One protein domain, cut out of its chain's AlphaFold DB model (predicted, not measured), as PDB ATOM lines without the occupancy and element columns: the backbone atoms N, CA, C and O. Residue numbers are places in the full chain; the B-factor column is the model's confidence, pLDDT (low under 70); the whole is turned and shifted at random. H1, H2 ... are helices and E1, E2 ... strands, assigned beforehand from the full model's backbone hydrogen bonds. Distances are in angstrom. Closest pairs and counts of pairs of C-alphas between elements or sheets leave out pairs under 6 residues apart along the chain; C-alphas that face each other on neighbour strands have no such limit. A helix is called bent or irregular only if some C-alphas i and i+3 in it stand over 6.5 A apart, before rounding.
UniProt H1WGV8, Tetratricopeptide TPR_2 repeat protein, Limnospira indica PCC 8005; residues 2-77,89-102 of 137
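Overview. This is residues 2 to 77 and 89 to 102 of the 137 residues of the protein "Tetratricopeptide TPR_2 repeat protein" of Limnospira indica PCC 8005 (UniProt H1WGV8). Two small lobes stand well separated, with an open gap between them: one pairs the short helices H1 and H4 crosswise and loosely, the other has the two-stranded hairpin E1 and E2 with H3 over it. The stretch of residues 9 to 19, which includes the first part of H2, bridges the lobes along one side. The 90 printed residues hold four named helices and two named strands in the order H1 H2 E1 E2 H3 H4, a mixed class with an antiparallel sheet, E1 - E2. The whole is loose, with a radius of gyration of the C-alphas of 17.6 A and spans of 47 by 33 by 22 A.

Along the chain. H1, residues 2 to 9, begins at C-alpha 2 (-34.593, -30.319, -3.728). H2, residues 15 to 28, is 18.2 A long and irregular: C-alphas 17 and 20 are 7.6 A apart. E1, residues 42 to 47, is 16.3 A long, and E2, residues 50 to 55, is 16.1 A long. H3, residues 61 to 72, is 16.1 A long. H4, residues 91 to 100, is 14.2 A long and ends at C-alpha 100 (-30.674, -28.536, 3.996).

Arrangement. H1 and H4 are close but not clearly touching, the closest C-alphas being those of Ile 5 and Phe 97, 7.0 A apart. Their lines are only just about perpendicular, at 72 degrees. H1 and H2 are apart. E1 and E2 form a hairpin, antiparallel at 165 degrees, with N 45 and O 52 at 2.9 A and N 52 and O 45 at 2.8 A, within hydrogen-bond range. The closest C-alphas of E2 and H3 are those of Leu 53 and Phe 71, 7.2 A apart. H2 and E2 are only just apart, at 8.1 A. Every O i to N i+4 pair is within hydrogen-bond range in H1, H3 and H4, and 5 of 10 in H2.

Size, cuts and confidence. The C-alphas farthest apart, of Glu 2 and Glu 48, are 47.8 A apart. Residues 78 to 88 are not printed, and C-alphas 77 and 89 are 30.0 A apart across the cut. The link from H2 to E1, 13 residues, is long. The model's confidence is under 70 at residues 89 to 91, of which 91 belongs to H4.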
ATOM      1  N   GLU A   2     -35.520 -30.619  -2.628       84.00
ATOM      2  CA  GLU A   2     -34.593 -30.319  -3.728       84.00
ATOM      3  C   GLU A   2     -35.146 -29.287  -4.716       84.00
ATOM      4  O   GLU A   2     -34.447 -28.349  -5.061       84.00
ATOM      5  N   GLU A   3     -36.428 -29.372  -5.090       86.81
ATOM      6  CA  GLU A   3     -37.072 -28.373  -5.955       86.81
ATOM      7  C   GLU A   3     -36.997 -26.938  -5.398       86.81
ATOM      8  O   GLU A   3     -36.718 -26.002  -6.142       86.81
ATOM      9  N   LEU A   4     -37.203 -26.753  -4.089       85.69
ATOM     10  CA  LEU A   4     -37.137 -25.433  -3.449       85.69
ATOM     11  C   LEU A   4     -35.695 -24.921  -3.358       85.69
ATOM     12  O   LEU A   4     -35.466 -23.735  -3.581       85.69
ATOM     13  N   ILE A   5     -34.732 -25.807  -3.093       88.81
ATOM     14  CA  ILE A   5     -33.299 -25.475  -3.119       88.81
ATOM     15  C   ILE A   5     -32.873 -25.090  -4.538       88.81
ATOM     16  O   ILE A   5     -32.266 -24.043  -4.736       88.81
ATOM     17  N   ASN A   6     -33.265 -25.868  -5.544       90.38
ATOM     18  CA  ASN A   6     -32.977 -25.567  -6.943       90.38
ATOM     19  C   ASN A   6     -33.595 -24.229  -7.353       90.38
ATOM     20  O   ASN A   6     -32.918 -23.407  -7.959       90.38
ATOM     21  N   LYS A   7     -34.850 -23.974  -6.967       90.44
ATOM     22  CA  LYS A   7     -35.524 -22.698  -7.230       90.44
ATOM     23  C   LYS A   7     -34.833 -21.517  -6.551       90.44
ATOM     24  O   LYS A   7     -34.792 -20.444  -7.134       90.44
ATOM     25  N   PHE A   8     -34.292 -21.684  -5.347       89.88
ATOM     26  CA  PHE A   8     -33.513 -20.628  -4.697       89.88
ATOM     27  C   PHE A   8     -32.310 -20.218  -5.559       89.88
ATOM     28  O   PHE A   8     -32.093 -19.029  -5.785       89.88
ATOM     29  N   TRP A   9     -31.593 -21.192  -6.123       92.44
ATOM     30  CA  TRP A   9     -30.432 -20.934  -6.978       92.44
ATOM     31  C   TRP A   9     -30.773 -20.371  -8.365       92.44
ATOM     32  O   TRP A   9     -29.878 -19.863  -9.035       92.44
ATOM     33  N   THR A  10     -32.038 -20.411  -8.800       93.81
ATOM     34  CA  THR A  10     -32.468 -19.741 -10.042       93.81
ATOM     35  C   THR A  10     -32.860 -18.276  -9.845       93.81
ATOM     36  O   THR A  10     -33.107 -17.581 -10.832       93.81
ATOM     37  N   LEU A  11     -32.929 -17.790  -8.601       92.31
ATOM     38  CA  LEU A  11     -33.206 -16.383  -8.312       92.31
ATOM     39  C   LEU A  11     -32.017 -15.492  -8.694       92.31
ATOM     40  O   LEU A  11     -30.863 -15.921  -8.701       92.31
ATOM     41  N   ASP A  12     -32.289 -14.208  -8.945       93.88
ATOM     42  CA  ASP A  12     -31.225 -13.211  -9.058       93.88
ATOM     43  C   ASP A  12     -30.669 -12.874  -7.670       93.88
ATOM     44  O   ASP A  12     -31.133 -11.968  -6.975       93.88
ATOM     45  N   LEU A  13     -29.642 -13.618  -7.275       92.25
ATOM     46  CA  LEU A  13     -28.967 -13.459  -5.991       92.25
ATOM     47  C   LEU A  13     -28.199 -12.132  -5.865       92.25
ATOM     48  O   LEU A  13     -27.811 -11.760  -4.760       92.25
ATOM     49  N   ASN A  14     -27.981 -11.395  -6.963       95.12
ATOM     50  CA  ASN A  14     -27.372 -10.062  -6.905       95.12
ATOM     51  C   ASN A  14     -28.381  -8.973  -6.573       95.12
ATOM     52  O   ASN A  14     -27.984  -7.913  -6.092       95.12
ATOM     53  N   TYR A  15     -29.664  -9.213  -6.842       95.88
ATOM     54  CA  TYR A  15     -30.708  -8.209  -6.701       95.88
ATOM     55  C   TYR A  15     -30.698  -7.516  -5.328       95.88
ATOM     56  O   TYR A  15     -30.700  -6.284  -5.305       95.88
ATOM     57  N   PRO A  16     -30.599  -8.233  -4.185       93.44
ATOM     58  CA  PRO A  16     -30.552  -7.583  -2.875       93.44
ATOM     59  C   PRO A  16     -29.329  -6.674  -2.695       93.44
ATOM     60  O   PRO A  16     -29.413  -5.668  -1.999       93.44
ATOM     61  N   LEU A  17     -28.205  -6.998  -3.346       96.69
ATOM     62  CA  LEU A  17     -26.955  -6.243  -3.228       96.69
ATOM     63  C   LEU A  17     -27.004  -4.899  -3.958       96.69
ATOM     64  O   LEU A  17     -26.268  -3.990  -3.587       96.69
ATOM     65  N   ILE A  18     -27.843  -4.794  -4.993       96.25
ATOM     66  CA  ILE A  18     -27.951  -3.606  -5.851       96.25
ATOM     67  C   ILE A  18     -29.277  -2.860  -5.680       96.25
ATOM     68  O   ILE A  18     -29.479  -1.833  -6.322       96.25
ATOM     69  N   TRP A  19     -30.198  -3.359  -4.849       97.06
ATOM     70  CA  TRP A  19     -31.540  -2.784  -4.716       97.06
ATOM     71  C   TRP A  19     -31.504  -1.314  -4.287       97.06
ATOM     72  O   TRP A  19     -32.237  -0.494  -4.841       97.06
ATOM     73  N   PHE A  20     -30.612  -0.958  -3.357       96.88
ATOM     74  CA  PHE A  20     -30.473   0.431  -2.920       96.88
ATOM     75  C   PHE A  20     -29.933   1.346  -4.026       96.88
ATOM     76  O   PHE A  20     -30.454   2.440  -4.223       96.88
ATOM     77  N   ASP A  21     -28.942   0.890  -4.794       94.62
ATOM     78  CA  ASP A  21     -28.409   1.671  -5.915       94.62
ATOM     79  C   ASP A  21     -29.444   1.800  -7.054       94.62
ATOM     80  O   ASP A  21     -29.538   2.844  -7.699       94.62
ATOM     81  N   ARG A  22     -30.236   0.748  -7.309       95.06
ATOM     82  CA  ARG A  22     -31.095   0.645  -8.498       95.06
ATOM     83  C   ARG A  22     -32.514   1.163  -8.304       95.06
ATOM     84  O   ARG A  22     -33.051   1.790  -9.212       95.06
ATOM     85  N   GLU A  23     -33.128   0.860  -7.166       96.38
ATOM     86  CA  GLU A  23     -34.526   1.196  -6.886       96.38
ATOM     87  C   GLU A  23     -34.609   2.363  -5.909       96.38
ATOM     88  O   GLU A  23     -35.232   3.375  -6.210       96.38
ATOM     89  N   PHE A  24     -33.941   2.266  -4.758       95.25
ATOM     90  CA  PHE A  24     -34.051   3.279  -3.709       95.25
ATOM     91  C   PHE A  24     -33.492   4.636  -4.156       95.25
ATOM     92  O   PHE A  24     -34.211   5.634  -4.121       95.25
ATOM     93  N   ASN A  25     -32.247   4.668  -4.646       94.56
ATOM     94  CA  ASN A  25     -31.629   5.897  -5.139       94.56
ATOM     95  C   ASN A  25     -32.388   6.448  -6.355       94.56
ATOM     96  O   ASN A  25     -32.673   7.634  -6.428       94.56
ATOM     97  N   LYS A  26     -32.822   5.583  -7.278       93.62
ATOM     98  CA  LYS A  26     -33.611   6.009  -8.443       93.62
ATOM     99  C   LYS A  26     -34.953   6.646  -8.059       93.62
ATOM    100  O   LYS A  26     -35.379   7.585  -8.723       93.62
ATOM    101  N   CYS A  27     -35.621   6.131  -7.028       93.00
ATOM    102  CA  CYS A  27     -36.925   6.624  -6.588       93.00
ATOM    103  C   CYS A  27     -36.833   7.880  -5.715       93.00
ATOM    104  O   CYS A  27     -37.709   8.734  -5.809       93.00
ATOM    105  N   LEU A  28     -35.814   7.982  -4.858       92.81
ATOM    106  CA  LEU A  28     -35.695   9.054  -3.862       92.81
ATOM    107  C   LEU A  28     -34.604  10.081  -4.183       92.81
ATOM    108  O   LEU A  28     -34.472  11.050  -3.447       92.81
ATOM    109  N   ASN A  29     -33.817   9.855  -5.240       94.56
ATOM    110  CA  ASN A  29     -32.614  10.623  -5.574       94.56
ATOM    111  C   ASN A  29     -31.639  10.760  -4.386       94.56
ATOM    112  O   ASN A  29     -30.959  11.773  -4.221       94.56
ATOM    113  N   PHE A  30     -31.589   9.725  -3.543       94.25
ATOM    114  CA  PHE A  30     -30.824   9.706  -2.304       94.25
ATOM    115  C   PHE A  30     -29.854   8.521  -2.292       94.25
ATOM    116  O   PHE A  30     -30.264   7.360  -2.187       94.25
ATOM    117  N   ASP A  31     -28.551   8.817  -2.369       95.06
ATOM    118  CA  ASP A  31     -27.504   7.810  -2.186       95.06
ATOM    119  C   ASP A  31     -27.369   7.466  -0.703       95.06
ATOM    120  O   ASP A  31     -26.680   8.152   0.061       95.06
ATOM    121  N   ILE A  32     -28.009   6.365  -0.312       95.38
ATOM    122  CA  ILE A  32     -27.987   5.868   1.064       95.38
ATOM    123  C   ILE A  32     -26.566   5.608   1.570       95.38
ATOM    124  O   ILE A  32     -26.310   5.732   2.761       95.38
ATOM    125  N   TYR A  33     -25.629   5.292   0.671       96.50
ATOM    126  CA  TYR A  33     -24.265   4.929   1.033       96.50
ATOM    127  C   TYR A  33     -23.363   6.135   1.303       96.50
ATOM    128  O   TYR A  33     -22.255   5.965   1.815       96.50
ATOM    129  N   SER A  34     -23.824   7.341   0.962       95.06
ATOM    130  CA  SER A  34     -23.078   8.589   1.147       95.06
ATOM    131  C   SER A  34     -23.001   9.046   2.609       95.06
ATOM    132  O   SER A  34     -22.177   9.898   2.939       95.06
ATOM    133  N   GLN A  35     -23.840   8.488   3.486       93.56
ATOM    134  CA  GLN A  35     -23.920   8.816   4.910       93.56
ATOM    135  C   GLN A  35     -23.647   7.573   5.759       93.56
ATOM    136  O   GLN A  35     -24.068   6.490   5.376       93.56
ATOM    137  N   PRO A  36     -22.970   7.677   6.914       94.31
ATOM    138  CA  PRO A  36     -22.737   6.516   7.767       94.31
ATOM    139  C   PRO A  36     -24.054   5.952   8.318       94.31
ATOM    140  O   PRO A  36     -24.958   6.701   8.686       94.31
ATOM    141  N   PHE A  37     -24.125   4.627   8.450       97.25
ATOM    142  CA  PHE A  37     -25.224   3.953   9.134       97.25
ATOM    143  C   PHE A  37     -24.883   3.711  10.610       97.25
ATOM    144  O   PHE A  37     -23.754   3.361  10.960       97.25
ATOM    145  N   SER A  38     -25.863   3.906  11.490       96.06
ATOM    146  CA  SER A  38     -25.666   3.784  12.935       96.06
ATOM    147  C   SER A  38     -25.420   2.343  13.378       96.06
ATOM    148  O   SER A  38     -26.101   1.407  12.957       96.06
ATOM    149  N   MET A  39     -24.520   2.181  14.352       93.00
ATOM    150  CA  MET A  39     -24.284   0.903  15.035       93.00
ATOM    151  C   MET A  39     -25.490   0.429  15.863       93.00
ATOM    152  O   MET A  39     -25.518  -0.722  16.286       93.00
ATOM    153  N   LEU A  40     -26.493   1.288  16.080       95.50
ATOM    154  CA  LEU A  40     -27.756   0.913  16.722       95.50
ATOM    155  C   LEU A  40     -28.641   0.029  15.829       95.50
ATOM    156  O   LEU A  40     -29.683  -0.431  16.286       95.50
ATOM    157  N   GLY A  41     -28.262  -0.179  14.563       96.81
ATOM    158  CA  GLY A  41     -29.021  -0.989  13.612       96.81
ATOM    159  C   GLY A  41     -30.206  -0.258  12.982       96.81
ATOM    160  O   GLY A  41     -31.008  -0.877  12.291       96.81
ATOM    161  N   TRP A  42     -30.330   1.053  13.185       97.94
ATOM    162  CA  TRP A  42     -31.314   1.898  12.514       97.94
ATOM    163  C   TRP A  42     -30.812   3.334  12.387       97.94
ATOM    164  O   TRP A  42     -30.022   3.792  13.207       97.94
ATOM    165  N   GLN A  43     -31.289   4.052  11.376       97.62
ATOM    166  CA  GLN A  43     -30.935   5.447  11.134       97.62
ATOM    167  C   GLN A  43     -32.092   6.165  10.443       97.62
ATOM    168  O   GLN A  43     -32.782   5.579   9.601       97.62
ATOM    169  N   THR A  44     -32.280   7.441  10.778       97.00
ATOM    170  CA  THR A  44     -33.163   8.334  10.028       97.00
ATOM    171  C   THR A  44     -32.367   9.307   9.172       97.00
ATOM    172  O   THR A  44     -31.266   9.731   9.537       97.00
ATOM    173  N   TYR A  45     -32.944   9.664   8.029       95.56
ATOM    174  CA  TYR A  45     -32.389  10.634   7.095       95.56
ATOM    175  C   TYR A  45     -33.476  11.619   6.693       95.56
ATOM    176  O   TYR A  45     -34.590  11.215   6.356       95.56
ATOM    177  N   LEU A  46     -33.146  12.906   6.715       93.56
ATOM    178  CA  LEU A  46     -33.987  13.949   6.145       93.56
ATOM    179  C   LEU A  46     -33.390  14.339   4.793       93.56
ATOM    180  O   LEU A  46     -32.270  14.845   4.737       93.56
ATOM    181  N   HIS A  47     -34.123  14.075   3.717       93.25
ATOM    182  CA  HIS A  47     -33.704  14.394   2.359       93.25
ATOM    183  C   HIS A  47     -34.845  15.091   1.625       93.25
ATOM    184  O   HIS A  47     -35.878  14.485   1.344       93.25
ATOM    185  N   GLU A  48     -34.658  16.380   1.342       91.25
ATOM    186  CA  GLU A  48     -35.686  17.244   0.758       91.25
ATOM    187  C   GLU A  48     -37.009  17.183   1.548       91.25
ATOM    188  O   GLU A  48     -37.059  17.599   2.704       91.25
ATOM    189  N   SER A  49     -38.075  16.662   0.933       91.00
ATOM    190  CA  SER A  49     -39.401  16.508   1.546       91.00
ATOM    191  C   SER A  49     -39.631  15.117   2.151       91.00
ATOM    192  O   SER A  49     -40.726  14.832   2.633       91.00
ATOM    193  N   TYR A  50     -38.625  14.239   2.125       91.62
ATOM    194  CA  TYR A  50     -38.716  12.874   2.627       91.62
ATOM    195  C   TYR A  50     -38.019  12.741   3.978       91.62
ATOM    196  O   TYR A  50     -36.846  13.079   4.137       91.62
ATOM    197  N   HIS A  51     -38.737  12.168   4.938       95.06
ATOM    198  CA  HIS A  51     -38.140  11.611   6.142       95.06
ATOM    199  C   HIS A  51     -38.067  10.098   5.948       95.06
ATOM    200  O   HIS A  51     -39.077   9.452   5.672       95.06
ATOM    201  N   ILE A  52     -36.865   9.545   6.022       96.12
ATOM    202  CA  ILE A  52     -36.578   8.148   5.706       96.12
ATOM    203  C   ILE A  52     -36.146   7.458   6.989       96.12
ATOM    204  O   ILE A  52     -35.279   7.967   7.695       96.12
ATOM    205  N   LEU A  53     -36.704   6.278   7.251       97.19
ATOM    206  CA  LEU A  53     -36.253   5.372   8.299       97.19
ATOM    207  C   LEU A  53     -35.711   4.093   7.661       97.19
ATOM    208  O   LEU A  53     -36.432   3.411   6.935       97.19
ATOM    209  N   ILE A  54     -34.462   3.751   7.975       97.44
ATOM    210  CA  ILE A  54     -33.862   2.454   7.656       97.44
ATOM    211  C   ILE A  54     -33.602   1.705   8.958       97.44
ATOM    212  O   ILE A  54     -33.079   2.278   9.913       97.44
ATOM    213  N   MET A  55     -33.952   0.421   8.990       97.56
ATOM    214  CA  MET A  55     -33.772  -0.469  10.135       97.56
ATOM    215  C   MET A  55     -33.264  -1.830   9.666       97.56
ATOM    216  O   MET A  55     -33.708  -2.341   8.639       97.56
ATOM    217  N   GLN A  56     -32.375  -2.432  10.449       97.62
ATOM    218  CA  GLN A  56     -31.979  -3.826  10.317       97.62
ATOM    219  C   GLN A  56     -33.156  -4.746  10.673       97.62
ATOM    220  O   GLN A  56     -33.925  -4.481  11.606       97.62
ATOM    221  N   ALA A  57     -33.285  -5.856   9.947       93.69
ATOM    222  CA  ALA A  57     -34.321  -6.856  10.200       93.69
ATOM    223  C   ALA A  57     -34.119  -7.573  11.547       93.69
ATOM    224  O   ALA A  57     -35.086  -8.035  12.153       93.69
ATOM    225  N   GLU A  58     -32.877  -7.616  12.022       94.38
ATOM    226  CA  GLU A  58     -32.407  -8.306  13.221       94.38
ATOM    227  C   GLU A  58     -32.747  -7.566  14.525       94.38
ATOM    228  O   GLU A  58     -32.592  -8.132  15.606       94.38
ATOM    229  N   LEU A  59     -33.236  -6.320  14.451       94.69
ATOM    230  CA  LEU A  59     -33.708  -5.599  15.633       94.69
ATOM    231  C   LEU A  59     -34.846  -6.358  16.324       94.69
ATOM    232  O   LEU A  59     -35.751  -6.887  15.669       94.69
ATOM    233  N   MET A  60     -34.839  -6.346  17.658       93.25
ATOM    234  CA  MET A  60     -35.942  -6.896  18.443       93.25
ATOM    235  C   MET A  60     -37.236  -6.135  18.141       93.25
ATOM    236  O   MET A  60     -37.212  -4.925  17.911       93.25
ATOM    237  N   ASP A  61     -38.382  -6.811  18.207       91.00
ATOM    238  CA  ASP A  61     -39.678  -6.185  17.911       91.00
ATOM    239  C   ASP A  61     -39.973  -4.986  18.821       91.00
ATOM    240  O   ASP A  61     -40.507  -3.977  18.367       91.00
ATOM    241  N   SER A  62     -39.540  -5.043  20.084       92.12
ATOM    242  CA  SER A  62     -39.624  -3.913  21.015       92.12
ATOM    243  C   SER A  62     -38.809  -2.703  20.549       92.12
ATOM    244  O   SER A  62     -39.288  -1.574  20.640       92.12
ATOM    245  N   GLN A  63     -37.610  -2.922  19.998       94.69
ATOM    246  CA  GLN A  63     -36.772  -1.857  19.441       94.69
ATOM    247  C   GLN A  63     -37.383  -1.295  18.159       94.69
ATOM    248  O   GLN A  63     -37.487  -0.081  18.025       94.69
ATOM    249  N   LYS A  64     -37.841  -2.159  17.243       95.06
ATOM    250  CA  LYS A  64     -38.541  -1.734  16.021       95.06
ATOM    251  C   LYS A  64     -39.751  -0.869  16.361       95.06
ATOM    252  O   LYS A  64     -39.928   0.193  15.773       95.06
ATOM    253  N   GLN A  65     -40.559  -1.297  17.333       94.94
ATOM    254  CA  GLN A  65     -41.729  -0.547  17.775       94.94
ATOM    255  C   GLN A  65     -41.336   0.840  18.285       94.94
ATOM    256  O   GLN A  65     -41.939   1.825  17.869       94.94
ATOM    257  N   GLU A  66     -40.326   0.929  19.150       94.88
ATOM    258  CA  GLU A  66     -39.876   2.207  19.704       94.88
ATOM    259  C   GLU A  66     -39.345   3.153  18.620       94.88
ATOM    260  O   GLU A  66     -39.734   4.319  18.558       94.88
ATOM    261  N   VAL A  67     -38.530   2.638  17.699       96.38
ATOM    262  CA  VAL A  67     -37.983   3.429  16.592       96.38
ATOM    263  C   VAL A  67     -39.096   3.941  15.677       96.38
ATOM    264  O   VAL A  67     -39.084   5.109  15.293       96.38
ATOM    265  N   ILE A  68     -40.099   3.114  15.371       96.12
ATOM    266  CA  ILE A  68     -41.254   3.530  14.565       96.12
ATOM    267  C   ILE A  68     -42.088   4.583  15.306       96.12
ATOM    268  O   ILE A  68     -42.500   5.565  14.687       96.12
ATOM    269  N   ARG A  69     -42.327   4.431  16.616       96.12
ATOM    270  CA  ARG A  69     -43.034   5.439  17.430       96.12
ATOM    271  C   ARG A  69     -42.319   6.781  17.385       96.12
ATOM    272  O   ARG A  69     -42.949   7.795  17.105       96.12
ATOM    273  N   MET A  70     -41.006   6.775  17.603       95.38
ATOM    274  CA  MET A  70     -40.176   7.975  17.548       95.38
ATOM    275  C   MET A  70     -40.192   8.607  16.149       95.38
ATOM    276  O   MET A  70     -40.343   9.819  16.025       95.38
ATOM    277  N   PHE A  71     -40.075   7.798  15.095       96.94
ATOM    278  CA  PHE A  71     -40.055   8.277  13.713       96.94
ATOM    279  C   PHE A  71     -41.395   8.876  13.262       96.94
ATOM    280  O   PHE A  71     -41.418   9.885  12.561       96.94
ATOM    281  N   THR A  72     -42.512   8.263  13.662       94.94
ATOM    282  CA  THR A  72     -43.869   8.676  13.259       94.94
ATOM    283  C   THR A  72     -44.507   9.698  14.201       94.94
ATOM    284  O   THR A  72     -45.472  10.356  13.819       94.94
ATOM    285  N   GLY A  73     -44.019   9.810  15.438       95.19
ATOM    286  CA  GLY A  73     -44.654  10.584  16.509       95.19
ATOM    287  C   GLY A  73     -45.904   9.925  17.114       95.19
ATOM    288  O   GLY A  73     -46.580  10.542  17.937       95.19
ATOM    289  N   ILE A  74     -46.238   8.685  16.734       94.44
ATOM    290  CA  ILE A  74     -47.446   7.983  17.192       94.44
ATOM    291  C   ILE A  74     -47.124   7.191  18.464       94.44
ATOM    292  O   ILE A  74     -46.650   6.059  18.409       94.44
ATOM    293  N   SER A  75     -47.400   7.773  19.631       89.06
ATOM    294  CA  SER A  75     -47.022   7.197  20.934       89.06
ATOM    295  C   SER A  75     -47.726   5.878  21.282       89.06
ATOM    296  O   SER A  75     -47.183   5.069  22.035       89.06
ATOM    297  N   ASN A  76     -48.915   5.625  20.731       88.94
ATOM    298  CA  ASN A  76     -49.728   4.438  21.004       88.94
ATOM    299  C   ASN A  76     -49.577   3.315  19.960       88.94
ATOM    300  O   ASN A  76     -50.345   2.356  19.998       88.94
ATOM    301  N   LEU A  77     -48.601   3.394  19.048       88.94
ATOM    302  CA  LEU A  77     -48.384   2.368  18.023       88.94
ATOM    303  C   LEU A  77     -47.938   1.043  18.651       88.94
ATOM    304  O   LEU A  77     -46.920   0.994  19.339       88.94
ATOM    305  N   TRP A  89     -48.781 -24.410   8.048       51.28
ATOM    306  CA  TRP A  89     -48.280 -25.719   7.588       51.28
ATOM    307  C   TRP A  89     -47.003 -25.735   6.714       51.28
ATOM    308  O   TRP A  89     -46.445 -26.798   6.447       51.28
ATOM    309  N   TYR A  90     -46.528 -24.574   6.268       57.47
ATOM    310  CA  TYR A  90     -45.271 -24.387   5.553       57.47
ATOM    311  C   TYR A  90     -44.051 -24.167   6.460       57.47
ATOM    312  O   TYR A  90     -42.934 -24.236   5.953       57.47
ATOM    313  N   SER A  91     -44.226 -23.918   7.765       65.19
ATOM    314  CA  SER A  91     -43.122 -23.689   8.711       65.19
ATOM    315  C   SER A  91     -42.142 -24.861   8.729       65.19
ATOM    316  O   SER A  91     -40.943 -24.651   8.582       65.19
ATOM    317  N   ASN A  92     -42.657 -26.094   8.743       74.75
ATOM    318  CA  ASN A  92     -41.837 -27.304   8.664       74.75
ATOM    319  C   ASN A  92     -41.042 -27.382   7.351       74.75
ATOM    320  O   ASN A  92     -39.877 -27.758   7.361       74.75
ATOM    321  N   ARG A  93     -41.642 -26.994   6.213       79.56
ATOM    322  CA  ARG A  93     -40.949 -27.002   4.909       79.56
ATOM    323  C   ARG A  93     -39.881 -25.919   4.811       79.56
ATOM    324  O   ARG A  93     -38.891 -26.110   4.113       79.56
ATOM    325  N   PHE A  94     -40.113 -24.777   5.451       77.62
ATOM    326  CA  PHE A  94     -39.156 -23.681   5.504       77.62
ATOM    327  C   PHE A  94     -37.988 -24.008   6.436       77.62
ATOM    328  O   PHE A  94     -36.841 -23.803   6.057       77.62
ATOM    329  N   GLN A  95     -38.260 -24.598   7.600       80.38
ATOM    330  CA  GLN A  95     -37.217 -25.075   8.503       80.38
ATOM    331  C   GLN A  95     -36.363 -26.162   7.830       80.38
ATOM    332  O   GLN A  95     -35.145 -26.039   7.787       80.38
ATOM    333  N   GLU A  96     -36.996 -27.156   7.199       84.25
ATOM    334  CA  GLU A  96     -36.299 -28.205   6.440       84.25
ATOM    335  C   GLU A  96     -35.447 -27.615   5.297       84.25
ATOM    336  O   GLU A  96     -34.369 -28.123   4.990       84.25
ATOM    337  N   PHE A  97     -35.908 -26.526   4.670       86.62
ATOM    338  CA  PHE A  97     -35.136 -25.799   3.663       86.62
ATOM    339  C   PHE A  97     -33.892 -25.153   4.268       86.62
ATOM    340  O   PHE A  97     -32.814 -25.313   3.708       86.62
ATOM    341  N   GLN A  98     -34.025 -24.452   5.398       83.25
ATOM    342  CA  GLN A  98     -32.892 -23.815   6.072       83.25
ATOM    343  C   GLN A  98     -31.857 -24.842   6.545       83.25
ATOM    344  O   GLN A  98     -30.666 -24.601   6.401       83.25
ATOM    345  N   GLU A  99     -32.305 -25.993   7.049       84.19
ATOM    346  CA  GLU A  99     -31.427 -27.080   7.506       84.19
ATOM    347  C   GLU A  99     -30.677 -27.772   6.356       84.19
ATOM    348  O   GLU A  99     -29.571 -28.260   6.556       84.19
ATOM    349  N   LYS A 100     -31.265 -27.837   5.155       87.12
ATOM    350  CA  LYS A 100     -30.674 -28.536   3.996       87.12
ATOM    351  C   LYS A 100     -29.969 -27.620   3.002       87.12
ATOM    352  O   LYS A 100     -29.282 -28.110   2.104       87.12
ATOM    353  N   LEU A 101     -30.176 -26.310   3.095       88.31
ATOM    354  CA  LEU A 101     -29.540 -25.350   2.208       88.31
ATOM    355  C   LEU A 101     -28.072 -25.177   2.599       88.31
ATOM    356  O   LEU A 101     -27.737 -24.436   3.516       88.31
ATOM    357  N   VAL A 102     -27.194 -25.799   1.821       88.75
ATOM    358  CA  VAL A 102     -25.754 -25.557   1.895       88.75
ATOM    359  C   VAL A 102     -25.422 -24.314   1.079       88.75
ATOM    360  O   VAL A 102     -25.605 -24.292  -0.140       88.75
TER     361      VAL A 102